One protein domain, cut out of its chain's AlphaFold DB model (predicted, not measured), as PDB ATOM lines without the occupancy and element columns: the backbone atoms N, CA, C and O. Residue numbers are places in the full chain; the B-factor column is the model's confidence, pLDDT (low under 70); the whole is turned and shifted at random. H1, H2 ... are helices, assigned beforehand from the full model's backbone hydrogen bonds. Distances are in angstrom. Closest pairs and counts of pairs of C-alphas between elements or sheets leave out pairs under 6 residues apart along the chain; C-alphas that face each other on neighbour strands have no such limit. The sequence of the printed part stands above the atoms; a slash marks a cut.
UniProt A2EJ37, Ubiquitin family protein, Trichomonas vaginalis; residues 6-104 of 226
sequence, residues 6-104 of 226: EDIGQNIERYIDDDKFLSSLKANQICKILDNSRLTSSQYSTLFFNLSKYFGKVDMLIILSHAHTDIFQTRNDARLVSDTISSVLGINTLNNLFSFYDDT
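AT A GLANCE: This is residues 6 to 104 of the 226 residues of the protein "Ubiquitin family protein" of Trichomonas vaginalis (UniProt A2EJ37). The longest helix, H6, stands between H4 and H7 in a row of three helices side by side, while H3 and H5, also side by side, make a second, shorter row over the H4 end of the first. The short H1 packs on H3 and the short H2 packs steeply on residues 50 to 51 of H4, both at the end of the domain away from H7. The printed part has 99 residues with seven named helices, H1 to H7 in chain order, and no named strand, and its class is all helix. It is compact, with a radius of gyration of the C-alphas of 13.4 A, and elongated, spanning 42 by 26 by 19 A.

IN THESE COORDINATES: H6, residues 75 to 89, is 21.0 A long from C-alpha 75 at (204.826, 216.552, 171.959) to C-alpha 89. H4, residues 41 to 52, is 16.5 A long, and H7, residues 93 to 102, is 14.3 A long and ends at C-alpha 102 at (197.987, 212.038, 175.957). H5, residues 57 to 65, and H3, residues 27 to 35, are each 12.4 A long. H2 is residues 19 to 24, 8.5 A long. H1, residues 6 to 10, is 6.5 A long and begins at C-alpha 6 at (208.591, 240.699, 154.792).

HOW THE PARTS SIT: The helix packing is mostly aligned, with 5 of 6 touching pairs that have a tilt at a shallow one. H6 touches H4, the same way at a shallow tilt of 1 degrees; their closest C-alphas, of Ser 41 and Asp 77, are 5.4 A apart. H6 and H7 form a helical hairpin and touch, opposite ways at a shallow tilt of 17 degrees, closest at the C-alphas of Ser 86 and Leu 94, 6.3 A apart. H5 and H6 form another helical hairpin, at a shallow tilt of 28 degrees; H6 touches H5 with residues 88 to 89 alone, and the closest C-alphas, of Lys 57 and Leu 89, are 5.8 A apart. H4 and H5, also a helical hairpin, only just touch, with 3 pairs of C-alphas within 8 A, the closest being those of Ser 52 and Met 60 at 6.8 A. H5 touches H3, the same way at a shallow tilt of 18 degrees, closest at the C-alphas of Cys 31 and Ile 63, 5.3 A apart. H3 touches H1, the C-alphas of Gly 9 and Ile 33 being closest at 4.3 A. H2 touches H4 at a steep tilt of 57 degrees, closest at the C-alphas of Leu 22 and Leu 51, 6.7 A apart. In H1 to H6 every O i to N i+4 pair is within hydrogen-bond range; in H7 it is 4 of 6.

THE WHOLE: The two C-alphas farthest apart, of Ser 24 and Thr 104, are 43.7 A apart. The printed part has no cut and no long link. The mean pLDDT of the printed part is 90.1, and residues 99 to 104, of which 99 to 102 belong to H7, are under 70.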
ATOM      1  N   GLU A   6     207.653 241.820 154.905       92.44
ATOM      2  CA  GLU A   6     208.591 240.699 154.792       92.44
ATOM      3  C   GLU A   6     209.690 240.794 155.857       92.44
ATOM      4  O   GLU A   6     209.912 239.839 156.597       92.44
ATOM      5  N   ASP A   7     210.286 241.981 156.014       93.69
ATOM      6  CA  ASP A   7     211.276 242.266 157.064       93.69
ATOM      7  C   ASP A   7     210.686 242.082 158.474       93.69
ATOM      8  O   ASP A   7     211.309 241.500 159.366       93.69
ATOM      9  N   ILE A   8     209.427 242.493 158.657       94.19
ATOM     10  CA  ILE A   8     208.680 242.250 159.896       94.19
ATOM     11  C   ILE A   8     208.480 240.748 160.132       94.19
ATOM     12  O   ILE A   8     208.609 240.305 161.267       94.19
ATOM     13  N   GLY A   9     208.168 239.962 159.097       93.69
ATOM     14  CA  GLY A   9     208.005 238.507 159.209       93.69
ATOM     15  C   GLY A   9     209.268 237.808 159.707       93.69
ATOM     16  O   GLY A   9     209.189 236.956 160.593       93.69
ATOM     17  N   GLN A  10     210.431 238.231 159.211       93.75
ATOM     18  CA  GLN A  10     211.731 237.692 159.624       93.75
ATOM     19  C   GLN A  10     212.118 238.089 161.056       93.75
ATOM     20  O   GLN A  10     212.821 237.341 161.725       93.75
ATOM     21  N   ASN A  11     211.630 239.234 161.543       95.25
ATOM     22  CA  ASN A  11     211.942 239.782 162.868       95.25
ATOM     23  C   ASN A  11     210.712 239.836 163.791       95.25
ATOM     24  O   ASN A  11     210.620 240.692 164.678       95.25
ATOM     25  N   ILE A  12     209.741 238.947 163.569       94.44
ATOM     26  CA  ILE A  12     208.408 239.017 164.185       94.44
ATOM     27  C   ILE A  12     208.454 238.976 165.716       94.44
ATOM     28  O   ILE A  12     207.620 239.589 166.376       94.44
ATOM     29  N   GLU A  13     209.471 238.331 166.283       95.00
ATOM     30  CA  GLU A  13     209.759 238.245 167.719       95.00
ATOM     31  C   GLU A  13     209.794 239.597 168.441       95.00
ATOM     32  O   GLU A  13     209.452 239.670 169.616       95.00
ATOM     33  N   ARG A  14     210.142 240.682 167.741       95.62
ATOM     34  CA  ARG A  14     210.166 242.040 168.309       95.62
ATOM     35  C   ARG A  14     208.776 242.654 168.463       95.62
ATOM     36  O   ARG A  14     208.635 243.678 169.123       95.62
ATOM     37  N   TYR A  15     207.773 242.054 167.829       95.44
ATOM     38  CA  TYR A  15     206.442 242.627 167.652       95.44
ATOM     39  C   TYR A  15     205.316 241.756 168.222       95.44
ATOM     40  O   TYR A  15     204.179 242.220 168.290       95.44
ATOM     41  N   ILE A  16     205.597 240.513 168.636       94.81
ATOM     42  CA  ILE A  16     204.573 239.558 169.109       94.81
ATOM     43  C   ILE A  16     203.788 240.031 170.341       94.81
ATOM     44  O   ILE A  16     202.657 239.590 170.539       94.81
ATOM     45  N   ASP A  17     204.371 240.936 171.130       94.38
ATOM     46  CA  ASP A  17     203.785 241.526 172.341       94.38
ATOM     47  C   ASP A  17     203.500 243.033 172.206       94.38
ATOM     48  O   ASP A  17     203.096 243.688 173.169       94.38
ATOM     49  N   ASP A  18     203.693 243.615 171.019       96.31
ATOM     50  CA  ASP A  18     203.383 245.026 170.782       96.31
ATOM     51  C   ASP A  18     201.898 245.193 170.428       96.31
ATOM     52  O   ASP A  18     201.493 245.197 169.263       96.31
ATOM     53  N   ASP A  19     201.066 245.373 171.455       94.62
ATOM     54  CA  ASP A  19     199.618 245.594 171.330       94.62
ATOM     55  C   ASP A  19     199.262 246.738 170.355       94.62
ATOM     56  O   ASP A  19     198.259 246.676 169.632       94.62
ATOM     57  N   LYS A  20     200.071 247.806 170.303       95.69
ATOM     58  CA  LYS A  20     199.811 248.953 169.421       95.69
ATOM     59  C   LYS A  20     200.081 248.588 167.967       95.69
ATOM     60  O   LYS A  20     199.321 248.986 167.084       95.69
ATOM     61  N   PHE A  21     201.147 247.838 167.723       95.81
ATOM     62  CA  PHE A  21     201.450 247.299 166.409       95.81
ATOM     63  C   PHE A  21     200.361 246.321 165.954       95.81
ATOM     64  O   PHE A  21     199.750 246.543 164.905       95.81
ATOM     65  N   LEU A  22     200.041 245.310 166.767       96.12
ATOM     66  CA  LEU A  22     199.083 244.256 166.417       96.12
ATOM     67  C   LEU A  22     197.672 244.799 166.155       96.12
ATOM     68  O   LEU A  22     197.046 244.423 165.164       96.12
ATOM     69  N   SER A  23     197.193 245.735 166.979       96.44
ATOM     70  CA  SER A  23     195.869 246.358 166.805       96.44
ATOM     71  C   SER A  23     195.755 247.256 165.567       96.44
ATOM     72  O   SER A  23     194.646 247.549 165.119       96.44
ATOM     73  N   SER A  24     196.880 247.699 164.997       96.19
ATOM     74  CA  SER A  24     196.897 248.553 163.802       96.19
ATOM     75  C   SER A  24     196.807 247.776 162.484       96.19
ATOM     76  O   SER A  24     196.565 248.369 161.427       96.19
ATOM     77  N   LEU A  25     197.007 246.458 162.532       95.50
ATOM     78  CA  LEU A  25     197.108 245.604 161.357       95.50
ATOM     79  C   LEU A  25     195.756 245.024 160.953       95.50
ATOM     80  O   LEU A  25     194.844 244.836 161.753       95.50
ATOM     81  N   LYS A  26     195.639 244.699 159.669       96.06
ATOM     82  CA  LYS A  26     194.528 243.919 159.120       96.06
ATOM     83  C   LYS A  26     194.915 242.448 159.022       96.06
ATOM     84  O   LYS A  26     196.086 242.128 158.824       96.06
ATOM     85  N   ALA A  27     193.924 241.556 159.048       96.31
ATOM     86  CA  ALA A  27     194.148 240.109 158.992       96.31
ATOM     87  C   ALA A  27     195.025 239.690 157.795       96.31
ATOM     88  O   ALA A  27     195.956 238.907 157.950       96.31
ATOM     89  N   ASN A  28     194.813 240.289 156.617       96.12
ATOM     90  CA  ASN A  28     195.618 240.011 155.424       96.12
ATOM     91  C   ASN A  28     197.087 240.461 155.537       96.12
ATOM     92  O   ASN A  28     197.943 239.899 154.860       96.12
ATOM     93  N   GLN A  29     197.388 241.477 156.347       96.25
ATOM     94  CA  GLN A  29     198.762 241.901 156.621       96.25
ATOM     95  C   GLN A  29     199.431 240.918 157.577       96.25
ATOM     96  O   GLN A  29     200.562 240.527 157.314       96.25
ATOM     97  N   ILE A  30     198.714 240.464 158.611       97.25
ATOM     98  CA  ILE A  30     199.206 239.410 159.508       97.25
ATOM     99  C   ILE A  30     199.508 238.133 158.721       97.25
ATOM    100  O   ILE A  30     200.580 237.573 158.891       97.25
ATOM    101  N   CYS A  31     198.624 237.709 157.811       97.19
ATOM    102  CA  CYS A  31     198.863 236.521 156.980       97.19
ATOM    103  C   CYS A  31     200.183 236.629 156.198       97.19
ATOM    104  O   CYS A  31     201.005 235.726 156.256       97.19
ATOM    105  N   LYS A  32     200.437 237.780 155.558       96.50
ATOM    106  CA  LYS A  32     201.691 238.030 154.820       96.50
ATOM    107  C   LYS A  32     202.934 238.038 155.710       96.50
ATOM    108  O   LYS A  32     204.001 237.625 155.266       96.50
ATOM    109  N   ILE A  33     202.812 238.551 156.933       96.88
ATOM    110  CA  ILE A  33     203.886 238.499 157.932       96.88
ATOM    111  C   ILE A  33     204.156 237.035 158.296       96.88
ATOM    112  O   ILE A  33     205.306 236.603 158.285       96.88
ATOM    113  N   LEU A  34     203.097 236.263 158.561       96.81
ATOM    114  CA  LEU A  34     203.198 234.865 158.967       96.81
ATOM    115  C   LEU A  34     203.803 233.971 157.884       96.81
ATOM    116  O   LEU A  34     204.652 233.143 158.214       96.81
ATOM    117  N   ASP A  35     203.459 234.209 156.614       96.00
ATOM    118  CA  ASP A  35     204.020 233.499 155.456       96.00
ATOM    119  C   ASP A  35     205.557 233.543 155.430       96.00
ATOM    120  O   ASP A  35     206.191 232.575 155.007       96.00
ATOM    121  N   ASN A  36     206.148 234.636 155.930       95.50
ATOM    122  CA  ASN A  36     207.593 234.885 155.966       95.50
ATOM    123  C   ASN A  36     208.213 234.692 157.357       95.50
ATOM    124  O   ASN A  36     209.380 235.018 157.564       95.50
ATOM    125  N   SER A  37     207.443 234.176 158.314       95.44
ATOM    126  CA  SER A  37     207.890 233.986 159.691       95.44
ATOM    127  C   SER A  37     208.146 232.516 160.021       95.44
ATOM    128  O   SER A  37     207.615 231.593 159.391       95.44
ATOM    129  N   ARG A  38     208.957 232.292 161.053       94.06
ATOM    130  CA  ARG A  38     209.137 230.992 161.703       94.06
ATOM    131  C   ARG A  38     209.066 231.213 163.207       94.06
ATOM    132  O   ARG A  38     209.976 231.784 163.792       94.06
ATOM    133  N   LEU A  39     207.950 230.810 163.809       94.50
ATOM    134  CA  LEU A  39     207.664 231.037 165.223       94.50
ATOM    135  C   LEU A  39     207.952 229.772 166.022       94.50
ATOM    136  O   LEU A  39     207.419 228.713 165.706       94.50
ATOM    137  N   THR A  40     208.706 229.881 167.110       94.44
ATOM    138  CA  THR A  40     208.746 228.812 168.122       94.44
ATOM    139  C   THR A  40     207.356 228.590 168.735       94.44
ATOM    140  O   THR A  40     206.484 229.458 168.654       94.44
ATOM    141  N   SER A  41     207.129 227.449 169.391       93.94
ATOM    142  CA  SER A  41     205.831 227.119 170.008       93.94
ATOM    143  C   SER A  41     205.384 228.151 171.054       93.94
ATOM    144  O   SER A  41     204.204 228.506 171.122       93.94
ATOM    145  N   SER A  42     206.329 228.706 171.817       93.88
ATOM    146  CA  SER A  42     206.078 229.805 172.758       93.88
ATOM    147  C   SER A  42     205.673 231.099 172.039       93.88
ATOM    148  O   SER A  42     204.615 231.657 172.324       93.88
ATOM    149  N   GLN A  43     206.451 231.538 171.039       95.69
ATOM    150  CA  GLN A  43     206.144 232.751 170.265       95.69
ATOM    151  C   GLN A  43     204.809 232.638 169.522       95.69
ATOM    152  O   GLN A  43     204.054 233.606 169.467       95.69
ATOM    153  N   TYR A  44     204.501 231.455 168.983       96.44
ATOM    154  CA  TYR A  44     203.205 231.138 168.393       96.44
ATOM    155  C   TYR A  44     202.089 231.388 169.407       96.44
ATOM    156  O   TYR A  44     201.171 232.165 169.147       96.44
ATOM    157  N   SER A  45     202.198 230.780 170.588       95.31
ATOM    158  CA  SER A  45     201.176 230.868 171.634       95.31
ATOM    159  C   SER A  45     200.909 232.318 172.041       95.31
ATOM    160  O   SER A  45     199.762 232.771 172.042       95.31
ATOM    161  N   THR A  46     201.979 233.073 172.293       96.75
ATOM    162  CA  THR A  46     201.926 234.495 172.648       96.75
ATOM    163  C   THR A  46     201.278 235.343 171.556       96.75
ATOM    164  O   THR A  46     200.299 236.049 171.814       96.75
ATOM    165  N   LEU A  47     201.764 235.235 170.315       97.38
ATOM    166  CA  LEU A  47     201.253 236.019 169.193       97.38
ATOM    167  C   LEU A  47     199.761 235.756 168.968       97.38
ATOM    168  O   LEU A  47     198.974 236.695 168.856       97.38
ATOM    169  N   PHE A  48     199.350 234.488 168.921       97.00
ATOM    170  CA  PHE A  48     197.963 234.124 168.641       97.00
ATOM    171  C   PHE A  48     197.011 234.506 169.775       97.00
ATOM    172  O   PHE A  48     195.888 234.944 169.502       97.00
ATOM    173  N   PHE A  49     197.461 234.437 171.029       95.88
ATOM    174  CA  PHE A  49     196.700 234.966 172.156       95.88
ATOM    175  C   PHE A  49     196.497 236.481 172.037       95.88
ATOM    176  O   PHE A  49     195.369 236.963 172.166       95.88
ATOM    177  N   ASN A  50     197.547 237.237 171.713       96.62
ATOM    178  CA  ASN A  50     197.453 238.688 171.554       96.62
ATOM    179  C   ASN A  50     196.576 239.088 170.359       96.62
ATOM    180  O   ASN A  50     195.704 239.943 170.498       96.62
ATOM    181  N   LEU A  51     196.720 238.416 169.214       97.25
ATOM    182  CA  LEU A  51     195.882 238.645 168.034       97.25
ATOM    183  C   LEU A  51     194.396 238.373 168.310       97.25
ATOM    184  O   LEU A  51     193.539 239.129 167.849       97.25
ATOM    185  N   SER A  52     194.071 237.353 169.108       96.19
ATOM    186  CA  SER A  52     192.676 237.002 169.425       96.19
ATOM    187  C   SER A  52     191.883 238.120 170.117       96.19
ATOM    188  O   SER A  52     190.655 238.131 170.061       96.19
ATOM    189  N   LYS A  53     192.569 239.099 170.724       96.06
ATOM    190  CA  LYS A  53     191.949 240.289 171.330       96.06
ATOM    191  C   LYS A  53     191.370 241.250 170.285       96.06
ATOM    192  O   LYS A  53     190.469 242.024 170.605       96.06
ATOM    193  N   TYR A  54     191.894 241.224 169.059       96.69
ATOM    194  CA  TYR A  54     191.594 242.200 168.003       96.69
ATOM    195  C   TYR A  54     190.843 241.598 166.816       96.69
ATOM    196  O   TYR A  54     190.112 242.309 166.126       96.69
ATOM    197  N   PHE A  55     191.002 240.296 166.582       96.19
ATOM    198  CA  PHE A  55     190.434 239.603 165.432       96.19
ATOM    199  C   PHE A  55     189.306 238.659 165.844       96.19
ATOM    200  O   PHE A  55     189.371 237.960 166.854       96.19
ATOM    201  N   GLY A  56     188.248 238.619 165.032       94.88
ATOM    202  CA  GLY A  56     187.154 237.673 165.227       94.88
ATOM    203  C   GLY A  56     187.566 236.240 164.881       94.88
ATOM    204  O   GLY A  56     188.572 236.002 164.220       94.88
ATOM    205  N   LYS A  57     186.736 235.260 165.255       93.38
ATOM    206  CA  LYS A  57     187.029 233.829 165.032       93.38
ATOM    207  C   LYS A  57     187.322 233.471 163.571       93.38
ATOM    208  O   LYS A  57     188.179 232.636 163.310       93.38
ATOM    209  N   VAL A  58     186.604 234.085 162.626       94.00
ATOM    210  CA  VAL A  58     186.796 233.836 161.186       94.00
ATOM    211  C   VAL A  58     188.167 234.330 160.730       94.00
ATOM    212  O   VAL A  58     188.886 233.591 160.065       94.00
ATOM    213  N   ASP A  59     188.554 235.537 161.140       96.62
ATOM    214  CA  ASP A  59     189.871 236.088 160.827       96.62
ATOM    215  C   ASP A  59     190.976 235.261 161.487       96.62
ATOM    216  O   ASP A  59     191.959 234.934 160.831       96.62
ATOM    217  N   MET A  60     190.791 234.843 162.743       96.25
ATOM    218  CA  MET A  60     191.756 233.986 163.434       96.25
ATOM    219  C   MET A  60     191.966 232.650 162.725       96.25
ATOM    220  O   MET A  60     193.103 232.213 162.627       96.25
ATOM    221  N   LEU A  61     190.918 232.018 162.185       93.81
ATOM    222  CA  LEU A  61     191.067 230.793 161.388       93.81
ATOM    223  C   LEU A  61     191.917 231.018 160.136       93.81
ATOM    224  O   LEU A  61     192.777 230.198 159.823       93.81
ATOM    225  N   ILE A  62     191.688 232.133 159.437       95.31
ATOM    226  CA  ILE A  62     192.476 232.498 158.259       95.31
ATOM    227  C   ILE A  62     193.930 232.724 158.681       95.31
ATOM    228  O   ILE A  62     194.823 232.083 158.142       95.31
ATOM    229  N   ILE A  63     194.170 233.553 159.696       97.25
ATOM    230  CA  ILE A  63     195.514 233.867 160.194       97.25
ATOM    231  C   ILE A  63     196.253 232.597 160.650       97.25
ATOM    232  O   ILE A  63     197.399 232.387 160.261       97.25
ATOM    233  N   LEU A  64     195.599 231.720 161.418       95.25
ATOM    234  CA  LEU A  64     196.162 230.447 161.887       95.25
ATOM    235  C   LEU A  64     196.614 229.554 160.726       95.25
ATOM    236  O   LEU A  64     197.641 228.893 160.842       95.25
ATOM    237  N   SER A  65     195.886 229.557 159.604       94.00
ATOM    238  CA  SER A  65     196.231 228.745 158.427       94.00
ATOM    239  C   SER A  65     197.505 229.192 157.699       94.00
ATOM    240  O   SER A  65     198.059 228.411 156.931       94.00
ATOM    241  N   HIS A  66     197.978 230.415 157.958       96.19
ATOM    242  CA  HIS A  66     199.215 230.966 157.396       96.19
ATOM    243  C   HIS A  66     200.434 230.782 158.313       96.19
ATOM    244  O   HIS A  66     201.559 231.059 157.905       96.19
ATOM    245  N   ALA A  67     200.243 230.327 159.554       94.56
ATOM    246  CA  ALA A  67     201.365 230.061 160.440       94.56
ATOM    247  C   ALA A  67     202.018 228.714 160.119       94.56
ATOM    248  O   ALA A  67     201.367 227.667 160.078       94.56
ATOM    249  N   HIS A  68     203.336 228.747 159.949       91.56
ATOM    250  CA  HIS A  68     204.159 227.559 159.760       91.56
ATOM    251  C   HIS A  68     204.244 226.765 161.067       91.56
ATOM    252  O   HIS A  68     204.667 227.294 162.094       91.56
ATOM    253  N   THR A  69     203.808 225.506 161.027       89.38
ATOM    254  CA  THR A  69     203.777 224.584 162.181       89.38
ATOM    255  C   THR A  69     204.653 223.345 161.974       89.38
ATOM    256  O   THR A  69     204.764 222.500 162.856       89.38
ATOM    257  N   ASP A  70     205.317 223.252 160.822       88.56
ATOM    258  CA  ASP A  70     206.222 222.172 160.412       88.56
ATOM    259  C   ASP A  70     207.477 222.060 161.290       88.56
ATOM    260  O   ASP A  70     208.095 221.000 161.369       88.56
ATOM    261  N   ILE A  71     207.831 223.139 161.985       87.81
ATOM    262  CA  ILE A  71     208.977 223.186 162.897       87.81
ATOM    263  C   ILE A  71     208.688 222.588 164.284       87.81
ATOM    264  O   ILE A  71     209.617 222.397 165.067       87.81
ATOM    265  N   PHE A  72     207.430 222.273 164.606       89.44
ATOM    266  CA  PHE A  72     207.046 221.693 165.894       89.44
ATOM    267  C   PHE A  72     207.268 220.182 165.891       89.44
ATOM    268  O   PHE A  72     206.510 219.425 165.287       89.44
ATOM    269  N   GLN A  73     208.326 219.739 166.570       86.25
ATOM    270  CA  GLN A  73     208.751 218.334 166.553       86.25
ATOM    271  C   GLN A  73     208.453 217.602 167.859       86.25
ATOM    272  O   GLN A  73     208.403 216.371 167.876       86.25
ATOM    273  N   THR A  74     208.265 218.331 168.961       82.69
ATOM    274  CA  THR A  74     208.036 217.712 170.266       82.69
ATOM    275  C   THR A  74     206.550 217.621 170.586       82.69
ATOM    276  O   THR A  74     205.725 218.419 170.137       82.69
ATOM    277  N   ARG A  75     206.193 216.659 171.439       81.19
ATOM    278  CA  ARG A  75     204.826 216.552 171.959       81.19
ATOM    279  C   ARG A  75     204.414 217.786 172.760       81.19
ATOM    280  O   ARG A  75     203.259 218.194 172.702       81.19
ATOM    281  N   ASN A  76     205.360 218.380 173.486       83.88
ATOM    282  CA  ASN A  76     205.110 219.601 174.240       83.88
ATOM    283  C   ASN A  76     204.733 220.763 173.307       83.88
ATOM    284  O   ASN A  76     203.788 221.491 173.600       83.88
ATOM    285  N   ASP A  77     205.395 220.883 172.149       87.50
ATOM    286  CA  ASP A  77     205.030 221.877 171.133       87.50
ATOM    287  C   ASP A  77     203.614 221.638 170.604       87.50
ATOM    288  O   ASP A  77     202.805 222.564 170.566       87.50
ATOM    289  N   ALA A  78     203.287 220.389 170.255       86.56
ATOM    290  CA  ALA A  78     201.956 220.026 169.771       86.56
ATOM    291  C   ALA A  78     200.859 220.356 170.797       86.56
ATOM    292  O   ALA A  78     199.801 220.874 170.431       86.56
ATOM    293  N   ARG A  79     201.129 220.112 172.085       86.19
ATOM    294  CA  ARG A  79     200.214 220.434 173.182       86.19
ATOM    295  C   ARG A  79     200.004 221.940 173.325       86.19
ATOM    296  O   ARG A  79     198.861 222.382 173.308       86.19
ATOM    297  N   LEU A  80     201.081 222.726 173.382       89.50
ATOM    298  CA  LEU A  80     201.006 224.191 173.478       89.50
ATOM    299  C   LEU A  80     200.235 224.811 172.308       89.50
ATOM    300  O   LEU A  80     199.392 225.691 172.497       89.50
ATOM    301  N   VAL A  81     200.488 224.327 171.094       90.38
ATOM    302  CA  VAL A  81     199.805 224.794 169.883       90.38
ATOM    303  C   VAL A  81     198.325 224.418 169.919       90.38
ATOM    304  O   VAL A  81     197.480 225.276 169.657       90.38
ATOM    305  N   SER A  82     197.985 223.181 170.297       90.00
ATOM    306  CA  SER A  82     196.589 222.754 170.462       90.00
ATOM    307  C   SER A  82     195.850 223.600 171.495       90.00
ATOM    308  O   SER A  82     194.746 224.074 171.219       90.00
ATOM    309  N   ASP A  83     196.454 223.819 172.663       89.81
ATOM    310  CA  ASP A  83     195.856 224.610 173.738       89.81
ATOM    311  C   ASP A  83     195.623 226.056 173.290       89.81
ATOM    312  O   ASP A  83     194.549 226.620 173.522       89.81
ATOM    313  N   THR A  84     196.583 226.631 172.564       92.56
ATOM    314  CA  THR A  84     196.456 227.970 171.982       92.56
ATOM    315  C   THR A  84     195.301 228.039 170.992       92.56
ATOM    316  O   THR A  84     194.433 228.901 171.129       92.56
ATOM    317  N   ILE A  85     195.241 227.130 170.013       91.88
ATOM    318  CA  ILE A  85     194.175 227.114 169.000       91.88
ATOM    319  C   ILE A  85     192.808 226.934 169.668       91.88
ATOM    320  O   ILE A  85     191.864 227.667 169.358       91.88
ATOM    321  N   SER A  86     192.704 225.991 170.605       91.44
ATOM    322  CA  SER A  86     191.472 225.719 171.348       91.44
ATOM    323  C   SER A  86     191.003 226.945 172.126       91.44
ATOM    324  O   SER A  86     189.819 227.284 172.070       91.44
ATOM    325  N   SER A  87     191.925 227.647 172.791       91.56
ATOM    326  CA  SER A  87     191.652 228.874 173.545       91.56
ATOM    327  C   SER A  87     191.201 230.019 172.634       91.56
ATOM    328  O   SER A  87     190.122 230.580 172.823       91.56
ATOM    329  N   VAL A  88     191.970 230.304 171.580       92.56
ATOM    330  CA  VAL A  88     191.718 231.399 170.628       92.56
ATOM    331  C   VAL A  88     190.391 231.217 169.891       92.56
ATOM    332  O   VAL A  88     189.636 232.172 169.699       92.56
ATOM    333  N   LEU A  89     190.070 229.991 169.475       89.50
ATOM    334  CA  LEU A  89     188.827 229.705 168.755       89.50
ATOM    335  C   LEU A  89     187.643 229.435 169.699       89.50
ATOM    336  O   LEU A  89     186.476 229.508 169.282       89.50
ATOM    337  N   GLY A  90     187.916 229.150 170.974       85.94
ATOM    338  CA  GLY A  90     186.939 228.673 171.950       85.94
ATOM    339  C   GLY A  90     186.350 227.317 171.555       85.94
ATOM    340  O   GLY A  90     185.134 227.134 171.642       85.94
ATOM    341  N   ILE A  91     187.183 226.409 171.037       83.44
ATOM    342  CA  ILE A  91     186.790 225.067 170.588       83.44
ATOM    343  C   ILE A  91     187.585 224.036 171.386       83.44
ATOM    344  O   ILE A  91     188.758 223.818 171.124       83.44
ATOM    345  N   ASN A  92     186.920 223.329 172.298       76.81
ATOM    346  CA  ASN A  92     187.567 222.297 173.121       76.81
ATOM    347  C   ASN A  92     187.713 220.943 172.405       76.81
ATOM    348  O   ASN A  92     188.287 220.008 172.955       76.81
ATOM    349  N   THR A  93     187.183 220.808 171.183       72.94
ATOM    350  CA  THR A  93     187.215 219.552 170.420       72.94
ATOM    351  C   THR A  93     188.640 219.087 170.127       72.94
ATOM    352  O   THR A  93     188.889 217.886 170.166       72.94
ATOM    353  N   LEU A  94     189.573 220.012 169.860       73.31
ATOM    354  CA  LEU A  94     190.976 219.662 169.627       73.31
ATOM    355  C   LEU A  94     191.617 219.132 170.907       73.31
ATOM    356  O   LEU A  94     192.159 218.036 170.887       73.31
ATOM    357  N   ASN A  95     191.444 219.819 172.036       70.81
ATOM    358  CA  ASN A  95     191.960 219.344 173.321       70.81
ATOM    359  C   ASN A  95     191.410 217.962 173.707       70.81
ATOM    360  O   ASN A  95     192.170 217.113 174.159       70.81
ATOM    361  N   ASN A  96     190.128 217.693 173.442       73.38
ATOM    362  CA  ASN A  96     189.553 216.357 173.637       73.38
ATOM    363  C   ASN A  96     190.145 215.308 172.682       73.38
ATOM    364  O   ASN A  96     190.245 214.143 173.040       73.38
ATOM    365  N   LEU A  97     190.503 215.687 171.451       72.62
ATOM    366  CA  LEU A  97     191.150 214.779 170.503       72.62
ATOM    367  C   LEU A  97     192.580 214.453 170.951       72.62
ATOM    368  O   LEU A  97     192.978 213.292 170.913       72.62
ATOM    369  N   PHE A  98     193.335 215.462 171.390       71.75
ATOM    370  CA  PHE A  98     194.704 215.295 171.874       71.75
ATOM    371  C   PHE A  98     194.768 214.556 173.211       71.75
ATOM    372  O   PHE A  98     195.680 213.753 173.388       71.75
ATOM    373  N   SER A  99     193.775 214.702 174.099       69.00
ATOM    374  CA  SER A  99     193.745 213.953 175.362       69.00
ATOM    375  C   SER A  99     193.737 212.433 175.156       69.00
ATOM    376  O   SER A  99     194.372 211.716 175.921       69.00
ATOM    377  N   PHE A 100     193.112 211.931 174.078       63.22
ATOM    378  CA  PHE A 100     193.165 210.501 173.729       63.22
ATOM    379  C   PHE A 100     194.578 210.008 173.403       63.22
ATOM    380  O   PHE A 100     194.888 208.840 173.622       63.22
ATOM    381  N   TYR A 101     195.422 210.880 172.855       62.84
ATOM    382  CA  TYR A 101     196.827 210.568 172.620       62.84
ATOM    383  C   TYR A 101     197.658 210.803 173.880       62.84
ATOM    384  O   TYR A 101     198.657 210.108 174.079       62.84
ATOM    385  N   ASP A 102     197.238 211.728 174.749       59.91
ATOM    386  CA  ASP A 102     197.987 212.038 175.957       59.91
ATOM    387  C   ASP A 102     198.002 210.889 176.975       59.91
ATOM    388  O   ASP A 102     199.050 210.591 177.556       59.91
ATOM    389  N   ASP A 103     196.884 210.170 177.091       55.69
ATOM    390  CA  ASP A 103     196.724 209.021 177.992       55.69
ATOM    391  C   ASP A 103     197.674 207.847 177.680       55.69
ATOM    392  O   ASP A 103     197.823 206.940 178.497       55.69
ATOM    393  N   THR A 104     198.351 207.854 176.526       54.06
ATOM    394  CA  THR A 104     199.185 206.726 176.082       54.06
ATOM    395  C   THR A 104     200.662 206.792 176.489       54.06
ATOM    396  O   THR A 104     201.339 205.770 176.387       54.06
TER     397      THR A 104